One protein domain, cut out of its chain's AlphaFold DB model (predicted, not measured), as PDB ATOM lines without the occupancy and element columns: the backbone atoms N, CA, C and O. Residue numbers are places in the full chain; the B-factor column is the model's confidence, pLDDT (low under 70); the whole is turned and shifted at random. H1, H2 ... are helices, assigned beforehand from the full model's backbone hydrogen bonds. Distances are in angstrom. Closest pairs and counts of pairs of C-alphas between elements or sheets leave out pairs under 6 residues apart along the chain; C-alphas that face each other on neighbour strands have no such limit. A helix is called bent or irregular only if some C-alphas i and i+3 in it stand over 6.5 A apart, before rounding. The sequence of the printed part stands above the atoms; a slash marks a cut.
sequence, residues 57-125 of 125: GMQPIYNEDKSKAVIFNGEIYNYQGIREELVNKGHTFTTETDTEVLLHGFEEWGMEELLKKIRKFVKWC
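AT A GLANCE: This is residues 57 to 125 of the 125 residues of the protein "Asparagine synthase" of Pediococcus pentosaceus (UniProt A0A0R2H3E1). Going along from the first residue, you meet a long loop, residues 57 to 78, folded back on itself in a short pairing, and then two helices, H1 and H2, that stand about perpendicular, with the beginning of H2 packed on H1. H2 turns sharply near residue 109, and its first turns lie between H1 and the paired part of the loop. The printed part has 69 residues with two named helices, H1 then H2, and no named strand; the class is all helix, though the helices hold 28 of the 69 residues. It is compact, with a radius of gyration of the C-alphas of 11.4 A and spans of 34 by 23 by 21 A.

HOW THE PARTS SIT: Look first at residues 61 to 62, which pair with residues 69 to 70, antiparallel. H1, residues 79 to 88, and H2, residues 100 to 117, touch; their closest C-alphas, those of Arg 83 and Val 101, are 6.0 A apart. Their lines stand at 75 degrees, about perpendicular, though the line of H2 is a rough one. H2 is irregular: it has a kink of 127 degrees near residue 109, and C-alphas 108 and 111 are 9.4 A apart. In H1 every O i to N i+4 pair is within hydrogen-bond range; in H2 11 of 14 are.

IN THESE COORDINATES: Find C-alpha 79 at (164.527, 115.038, 133.336); from there H1 runs 14.1 A to C-alpha 88. H2 begins at C-alpha 100, at (165.425, 109.427, 126.592), and ends at C-alpha 117, at (156.394, 111.937, 137.218), 14.2 A away.

THE WHOLE: The printed part has no cut and ends at residue 125, the chain's last. The C-alphas farthest apart are those of Gly 90 and Cys 125, at 36.1 A. The link from H1 to H2, 11 residues, is long. The mean pLDDT of the printed part is 86.9; residue 57 and residues 121 to 125 are under 70.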
ATOM      1  N   GLY A  57     170.838 114.089 120.495       66.50
ATOM      2  CA  GLY A  57     169.374 114.023 120.443       66.50
ATOM      3  C   GLY A  57     168.767 113.786 119.065       66.50
ATOM      4  O   GLY A  57     167.657 114.256 118.805       66.50
ATOM      5  N   MET A  58     169.475 113.097 118.163       80.44
ATOM      6  CA  MET A  58     168.839 112.575 116.952       80.44
ATOM      7  C   MET A  58     167.718 111.607 117.343       80.44
ATOM      8  O   MET A  58     167.909 110.726 118.176       80.44
ATOM      9  N   GLN A  59     166.544 111.807 116.751       83.12
ATOM     10  CA  GLN A  59     165.369 110.972 116.973       83.12
ATOM     11  C   GLN A  59     165.030 110.230 115.675       83.12
ATOM     12  O   GLN A  59     165.190 110.826 114.604       83.12
ATOM     13  N   PRO A  60     164.538 108.982 115.737       88.69
ATOM     14  CA  PRO A  60     164.081 108.271 116.937       88.69
ATOM     15  C   PRO A  60     165.215 107.857 117.885       88.69
ATOM     16  O   PRO A  60     166.281 107.449 117.431       88.69
ATOM     17  N   ILE A  61     164.972 107.957 119.194       89.00
ATOM     18  CA  ILE A  61     165.863 107.384 120.215       89.00
ATOM     19  C   ILE A  61     165.376 105.971 120.511       89.00
ATOM     20  O   ILE A  61     164.175 105.772 120.692       89.00
ATOM     21  N   TYR A  62     166.296 105.012 120.549       90.38
ATOM     22  CA  TYR A  62     166.015 103.604 120.821       90.38
ATOM     23  C   TYR A  62     166.494 103.215 122.218       90.38
ATOM     24  O   TYR A  62     167.438 103.810 122.732       90.38
ATOM     25  N   ASN A  63     165.854 102.205 122.801       88.75
ATOM     26  CA  ASN A  63     166.300 101.585 124.046       88.75
ATOM     27  C   ASN A  63     167.474 100.628 123.765       88.75
ATOM     28  O   ASN A  63     167.865 100.421 122.611       88.75
ATOM     29  N   GLU A  64     168.037 100.026 124.809       84.81
ATOM     30  CA  GLU A  64     169.286  99.257 124.760       84.81
ATOM     31  C   GLU A  64     169.236  98.085 123.766       84.81
ATOM     32  O   GLU A  64     170.215  97.814 123.068       84.81
ATOM     33  N   ASP A  65     168.087  97.414 123.663       88.94
ATOM     34  CA  ASP A  65     167.864  96.283 122.755       88.94
ATOM     35  C   ASP A  65     167.209  96.678 121.416       88.94
ATOM     36  O   ASP A  65     166.958  95.820 120.569       88.94
ATOM     37  N   LYS A  66     166.946  97.976 121.207       87.44
ATOM     38  CA  LYS A  66     166.230  98.544 120.053       87.44
ATOM     39  C   LYS A  66     164.827  97.975 119.820       87.44
ATOM     40  O   LYS A  66     164.282  98.134 118.726       87.44
ATOM     41  N   SER A  67     164.211  97.353 120.824       89.25
ATOM     42  CA  SER A  67     162.823  96.882 120.743       89.25
ATOM     43  C   SER A  67     161.806  98.023 120.801       89.25
ATOM     44  O   SER A  67     160.672  97.860 120.348       89.25
ATOM     45  N   LYS A  68     162.194  99.184 121.341       90.62
ATOM     46  CA  LYS A  68     161.333 100.358 121.498       90.62
ATOM     47  C   LYS A  68     162.031 101.609 120.993       90.62
ATOM     48  O   LYS A  68     163.251 101.736 121.061       90.62
ATOM     49  N   ALA A  69     161.226 102.550 120.514       91.50
ATOM     50  CA  ALA A  69     161.698 103.840 120.045       91.50
ATOM     51  C   ALA A  69     160.787 104.966 120.532       91.50
ATOM     52  O   ALA A  69     159.573 104.787 120.651       91.50
ATOM     53  N   VAL A  70     161.369 106.140 120.757       90.06
ATOM     54  CA  VAL A  70     160.644 107.359 121.110       90.06
ATOM     55  C   VAL A  70     160.960 108.484 120.130       90.06
ATOM     56  O   VAL A  70     162.108 108.711 119.740       90.06
ATOM     57  N   ILE A  71     159.907 109.207 119.751       88.56
ATOM     58  CA  ILE A  71     159.982 110.501 119.078       88.56
ATOM     59  C   ILE A  71     159.182 111.486 119.928       88.56
ATOM     60  O   ILE A  71     158.032 111.231 120.286       88.56
ATOM     61  N   PHE A  72     159.789 112.617 120.258       85.81
ATOM     62  CA  PHE A  72     159.244 113.613 121.155       85.81
ATOM     63  C   PHE A  72     159.557 115.026 120.666       85.81
ATOM     64  O   PHE A  72     160.695 115.385 120.364       85.81
ATOM     65  N   ASN A  73     158.519 115.860 120.620       82.25
ATOM     66  CA  ASN A  73     158.645 117.293 120.401       82.25
ATOM     67  C   ASN A  73     158.201 118.026 121.669       82.25
ATOM     68  O   ASN A  73     157.005 118.204 121.900       82.25
ATOM     69  N   GLY A  74     159.168 118.445 122.478       79.62
ATOM     70  CA  GLY A  74     158.948 119.197 123.707       79.62
ATOM     71  C   GLY A  74     160.209 119.239 124.560       79.62
ATOM     72  O   GLY A  74     161.275 118.863 124.082       79.62
ATOM     73  N   GLU A  75     160.047 119.685 125.804       84.38
ATOM     74  CA  GLU A  75     161.102 119.749 126.815       84.38
ATOM     75  C   GLU A  75     160.578 119.187 128.147       84.38
ATOM     76  O   GLU A  75     159.467 119.515 128.588       84.38
ATOM     77  N   ILE A  76     161.368 118.333 128.795       87.75
ATOM     78  CA  ILE A  76     161.092 117.783 130.127       87.75
ATOM     79  C   ILE A  76     162.047 118.427 131.124       87.75
ATOM     80  O   ILE A  76     163.217 118.082 131.193       87.75
ATOM     81  N   TYR A  77     161.552 119.349 131.943       86.88
ATOM     82  CA  TYR A  77     162.416 120.165 132.807       86.88
ATOM     83  C   TYR A  77     163.017 119.380 133.966       86.88
ATOM     84  O   TYR A  77     164.149 119.620 134.370       86.88
ATOM     85  N   ASN A  78     162.264 118.423 134.506       92.69
ATOM     86  CA  ASN A  78     162.725 117.590 135.608       92.69
ATOM     87  C   ASN A  78     163.434 116.306 135.144       92.69
ATOM     88  O   ASN A  78     163.529 115.364 135.930       92.69
ATOM     89  N   TYR A  79     163.924 116.251 133.896       92.56
ATOM     90  CA  TYR A  79     164.527 115.038 133.336       92.56
ATOM     91  C   TYR A  79     165.764 114.574 134.112       92.56
ATOM     92  O   TYR A  79     165.963 113.376 134.234       92.56
ATOM     93  N   GLN A  80     166.559 115.486 134.683       93.62
ATOM     94  CA  GLN A  80     167.773 115.131 135.430       93.62
ATOM     95  C   GLN A  80     167.458 114.253 136.649       93.62
ATOM     96  O   GLN A  80     168.030 113.179 136.793       93.62
ATOM     97  N   GLY A  81     166.476 114.649 137.465       94.69
ATOM     98  CA  GLY A  81     166.062 113.848 138.623       94.69
ATOM     99  C   GLY A  81     165.424 112.513 138.226       94.69
ATOM    100  O   GLY A  81     165.646 111.500 138.880       94.69
ATOM    101  N   ILE A  82     164.672 112.489 137.119       95.06
ATOM    102  CA  ILE A  82     164.108 111.244 136.573       95.06
ATOM    103  C   ILE A  82     165.231 110.324 136.066       95.06
ATOM    104  O   ILE A  82     165.200 109.122 136.314       95.06
ATOM    105  N   ARG A  83     166.236 110.882 135.385       95.38
ATOM    106  CA  ARG A  83     167.403 110.152 134.881       95.38
ATOM    107  C   ARG A  83     168.177 109.513 136.026       95.38
ATOM    108  O   ARG A  83     168.487 108.334 135.935       95.38
ATOM    109  N   GLU A  84     168.453 110.252 137.097       96.31
ATOM    110  CA  GLU A  84     169.124 109.710 138.287       96.31
ATOM    111  C   GLU A  84     168.344 108.538 138.900       96.31
ATOM    112  O   GLU A  84     168.931 107.502 139.206       96.31
ATOM    113  N   GLU A  85     167.016 108.661 139.026       96.50
ATOM    114  CA  GLU A  85     166.159 107.571 139.512       96.50
ATOM    115  C   GLU A  85     166.270 106.321 138.620       96.50
ATOM    116  O   GLU A  85     166.402 105.212 139.133       96.50
ATOM    117  N   LEU A  86     166.256 106.494 137.296       96.00
ATOM    118  CA  LEU A  86     166.330 105.396 136.326       96.00
ATOM    119  C   LEU A  86     167.724 104.756 136.254       96.00
ATOM    120  O   LEU A  86     167.830 103.534 136.189       96.00
ATOM    121  N   VAL A  87     168.798 105.545 136.339       95.56
ATOM    122  CA  VAL A  87     170.175 105.024 136.415       95.56
ATOM    123  C   VAL A  87     170.353 104.173 137.674       95.56
ATOM    124  O   VAL A  87     170.898 103.074 137.598       95.56
ATOM    125  N   ASN A  88     169.815 104.613 138.817       96.81
ATOM    126  CA  ASN A  88     169.845 103.835 140.063       96.81
ATOM    127  C   ASN A  88     169.051 102.520 139.983       96.81
ATOM    128  O   ASN A  88     169.290 101.609 140.775       96.81
ATOM    129  N   LYS A  89     168.121 102.411 139.032       95.56
ATOM    130  CA  LYS A  89     167.352 101.194 138.742       95.56
ATOM    131  C   LYS A  89     168.000 100.298 137.681       95.56
ATOM    132  O   LYS A  89     167.516  99.196 137.454       95.56
ATOM    133  N   GLY A  90     169.116 100.729 137.089       94.88
ATOM    134  CA  GLY A  90     169.922  99.933 136.160       94.88
ATOM    135  C   GLY A  90     169.774 100.290 134.678       94.88
ATOM    136  O   GLY A  90     170.354  99.595 133.847       94.88
ATOM    137  N   HIS A  91     169.048 101.356 134.328       94.56
ATOM    138  CA  HIS A  91     168.932 101.804 132.934       94.56
ATOM    139  C   HIS A  91     170.221 102.455 132.425       94.56
ATOM    140  O   HIS A  91     170.876 103.210 133.151       94.56
ATOM    141  N   THR A  92     170.556 102.213 131.153       92.56
ATOM    142  CA  THR A  92     171.751 102.779 130.514       92.56
ATOM    143  C   THR A  92     171.362 103.777 129.434       92.56
ATOM    144  O   THR A  92     170.882 103.410 128.368       92.56
ATOM    145  N   PHE A  93     171.650 105.051 129.687       91.19
ATOM    146  CA  PHE A  93     171.368 106.130 128.746       91.19
ATOM    147  C   PHE A  93     172.493 106.297 127.720       91.19
ATOM    148  O   PHE A  93     173.677 106.306 128.060       91.19
ATOM    149  N   THR A  94     172.108 106.513 126.469       88.56
ATOM    150  CA  THR A  94     172.988 106.724 125.311       88.56
ATOM    151  C   THR A  94     173.115 108.193 124.909       88.56
ATOM    152  O   THR A  94     174.057 108.573 124.215       88.56
ATOM    153  N   THR A  95     172.186 109.036 125.357       86.31
ATOM    154  CA  THR A  95     172.159 110.477 125.107       86.31
ATOM    155  C   THR A  95     172.120 111.249 126.423       86.31
ATOM    156  O   THR A  95     171.795 110.711 127.482       86.31
ATOM    157  N   GLU A  96     172.423 112.543 126.374       85.38
ATOM    158  CA  GLU A  96     172.202 113.475 127.491       85.38
ATOM    159  C   GLU A  96     170.872 114.232 127.358       85.38
ATOM    160  O   GLU A  96     170.610 115.181 128.093       85.38
ATOM    161  N   THR A  97     170.019 113.828 126.411       84.19
ATOM    162  CA  THR A  97     168.777 114.550 126.136       84.19
ATOM    163  C   THR A  97     167.675 114.181 127.108       84.19
ATOM    164  O   THR A  97     167.601 113.070 127.634       84.19
ATOM    165  N   ASP A  98     166.766 115.125 127.297       87.69
ATOM    166  CA  ASP A  98     165.575 114.958 128.112       87.69
ATOM    167  C   ASP A  98     164.640 113.870 127.561       87.69
ATOM    168  O   ASP A  98     163.958 113.197 128.321       87.69
ATOM    169  N   THR A  99     164.641 113.653 126.245       89.44
ATOM    170  CA  THR A  99     163.730 112.727 125.559       89.44
ATOM    171  C   THR A  99     163.901 111.272 126.004       89.44
ATOM    172  O   THR A  99     162.915 110.547 126.122       89.44
ATOM    173  N   GLU A 100     165.126 110.831 126.280       91.75
ATOM    174  CA  GLU A 100     165.425 109.427 126.592       91.75
ATOM    175  C   GLU A 100     164.811 108.968 127.927       91.75
ATOM    176  O   GLU A 100     164.473 107.796 128.086       91.75
ATOM    177  N   VAL A 101     164.538 109.898 128.857       93.38
ATOM    178  CA  VAL A 101     163.853 109.563 130.120       93.38
ATOM    179  C   VAL A 101     162.412 109.098 129.895       93.38
ATOM    180  O   VAL A 101     161.868 108.386 130.735       93.38
ATOM    181  N   LEU A 102     161.787 109.474 128.770       93.25
ATOM    182  CA  LEU A 102     160.463 108.971 128.396       93.25
ATOM    183  C   LEU A 102     160.507 107.484 128.083       93.25
ATOM    184  O   LEU A 102     159.573 106.765 128.422       93.25
ATOM    185  N   LEU A 103     161.571 107.045 127.414       93.94
ATOM    186  CA  LEU A 103     161.694 105.678 126.944       93.94
ATOM    187  C   LEU A 103     161.943 104.737 128.118       93.94
ATOM    188  O   LEU A 103     161.120 103.865 128.379       93.94
ATOM    189  N   HIS A 104     162.994 104.994 128.894       95.25
ATOM    190  CA  HIS A 104     163.302 104.194 130.078       95.25
ATOM    191  C   HIS A 104     162.230 104.318 131.165       95.25
ATOM    192  O   HIS A 104     161.867 103.334 131.799       95.25
ATOM    193  N   GLY A 105     161.649 105.507 131.351       95.06
ATOM    194  CA  GLY A 105     160.546 105.686 132.290       95.06
ATOM    195  C   GLY A 105     159.287 104.909 131.893       95.06
ATOM    196  O   GLY A 105     158.570 104.424 132.767       95.06
ATOM    197  N   PHE A 106     159.023 104.749 130.591       95.31
ATOM    198  CA  PHE A 106     157.940 103.890 130.111       95.31
ATOM    199  C   PHE A 106     158.236 102.411 130.377       95.31
ATOM    200  O   PHE A 106     157.329 101.681 130.762       95.31
ATOM    201  N   GLU A 107     159.483 101.974 130.204       94.88
ATOM    202  CA  GLU A 107     159.890 100.592 130.484       94.88
ATOM    203  C   GLU A 107     159.789 100.234 131.965       94.88
ATOM    204  O   GLU A 107     159.301  99.158 132.299       94.88
ATOM    205  N   GLU A 108     160.209 101.145 132.837       96.12
ATOM    206  CA  GLU A 108     160.249 100.917 134.278       96.12
ATOM    207  C   GLU A 108     158.872 101.034 134.943       96.12
ATOM    208  O   GLU A 108     158.532 100.258 135.835       96.12
ATOM    209  N   TRP A 109     158.079 102.037 134.552       95.56
ATOM    210  CA  TRP A 109     156.852 102.397 135.269       95.56
ATOM    211  C   TRP A 109     155.569 102.238 134.448       95.56
ATOM    212  O   TRP A 109     154.473 102.299 135.005       95.56
ATOM    213  N   GLY A 110     155.671 102.066 133.129       95.69
ATOM    214  CA  GLY A 110     154.531 102.164 132.221       95.69
ATOM    215  C   GLY A 110     154.034 103.603 132.021       95.69
ATOM    216  O   GLY A 110     154.476 104.552 132.670       95.69
ATOM    217  N   MET A 111     153.087 103.783 131.090       92.00
ATOM    218  CA  MET A 111     152.639 105.122 130.671       92.00
ATOM    219  C   MET A 111     151.969 105.927 131.788       92.00
ATOM    220  O   MET A 111     152.213 107.127 131.892       92.00
ATOM    221  N   GLU A 112     151.106 105.309 132.597       93.12
ATOM    222  CA  GLU A 112     150.316 106.047 133.593       93.12
ATOM    223  C   GLU A 112     151.191 106.683 134.673       93.12
ATOM    224  O   GLU A 112     151.057 107.873 134.962       93.12
ATOM    225  N   GLU A 113     152.115 105.914 135.245       94.25
ATOM    226  CA  GLU A 113     153.012 106.401 136.292       94.25
ATOM    227  C   GLU A 113     154.078 107.351 135.740       94.25
ATOM    228  O   GLU A 113     154.379 108.376 136.360       94.25
ATOM    229  N   LEU A 114     154.582 107.091 134.531       93.88
ATOM    230  CA  LEU A 114     155.483 108.008 133.838       93.88
ATOM    231  C   LEU A 114     154.865 109.410 133.700       93.88
ATOM    232  O   LEU A 114     155.508 110.415 134.016       93.88
ATOM    233  N   LEU A 115     153.604 109.494 133.265       91.19
ATOM    234  CA  LEU A 115     152.917 110.773 133.066       91.19
ATOM    235  C   LEU A 115     152.724 111.564 134.366       91.19
ATOM    236  O   LEU A 115     152.698 112.792 134.315       91.19
ATOM    237  N   LYS A 116     152.639 110.897 135.524       93.12
ATOM    238  CA  LYS A 116     152.569 111.559 136.840       93.12
ATOM    239  C   LYS A 116     153.917 112.138 137.277       93.12
ATOM    240  O   LYS A 116     153.952 113.130 138.005       93.12
ATOM    241  N   LYS A 117     155.027 111.528 136.850       92.00
ATOM    242  CA  LYS A 117     156.394 111.937 137.218       92.00
ATOM    243  C   LYS A 117     156.925 113.094 136.372       92.00
ATOM    244  O   LYS A 117     157.697 113.914 136.871       92.00
ATOM    245  N   ILE A 118     156.532 113.184 135.104       90.44
ATOM    246  CA  ILE A 118     157.042 114.206 134.181       90.44
ATOM    247  C   ILE A 118     156.433 115.576 134.491       90.44
ATOM    248  O   ILE A 118     155.217 115.746 134.525       90.44
ATOM    249  N   ARG A 119     157.287 116.598 134.606       85.69
ATOM    250  CA  ARG A 119     156.875 118.003 134.684       85.69
ATOM    251  C   ARG A 119     157.217 118.703 133.374       85.69
ATOM    252  O   ARG A 119     158.383 118.945 133.067       85.69
ATOM    253  N   LYS A 120     156.180 119.017 132.596       75.62
ATOM    254  CA  LYS A 120     156.298 119.758 131.333       75.62
ATOM    255  C   LYS A 120     156.100 121.248 131.577       75.62
ATOM    256  O   LYS A 120     155.138 121.630 132.239       75.62
ATOM    257  N   PHE A 121     156.940 122.076 130.961       56.16
ATOM    258  CA  PHE A 121     156.586 123.456 130.649       56.16
ATOM    259  C   PHE A 121     156.387 123.558 129.131       56.16
ATOM    260  O   PHE A 121     157.204 123.112 128.336       56.16
ATOM    261  N   VAL A 122     155.193 124.025 128.784       51.62
ATOM    262  CA  VAL A 122     154.695 124.580 127.520       51.62
ATOM    263  C   VAL A 122     155.417 124.230 126.204       51.62
ATOM    264  O   VAL A 122     156.508 124.685 125.875       51.62
ATOM    265  N   LYS A 123     154.631 123.558 125.360       40.25
ATOM    266  CA  LYS A 123     154.633 123.632 123.897       40.25
ATOM    267  C   LYS A 123     154.504 125.106 123.468       40.25
ATOM    268  O   LYS A 123     153.419 125.658 123.606       40.25
ATOM    269  N   TRP A 124     155.562 125.734 122.951       30.27
ATOM    270  CA  TRP A 124     155.434 126.993 122.198       30.27
ATOM    271  C   TRP A 124     154.686 126.709 120.884       30.27
ATOM    272  O   TRP A 124     155.305 126.468 119.850       30.27
ATOM    273  N   CYS A 125     153.358 126.641 120.953       34.91
ATOM    274  CA  CYS A 125     152.477 126.975 119.840       34.91
ATOM    275  C   CYS A 125     151.958 128.389 120.079       34.91
ATOM    276  O   CYS A 125     151.531 128.645 121.228       34.91
TER     277      CYS A 125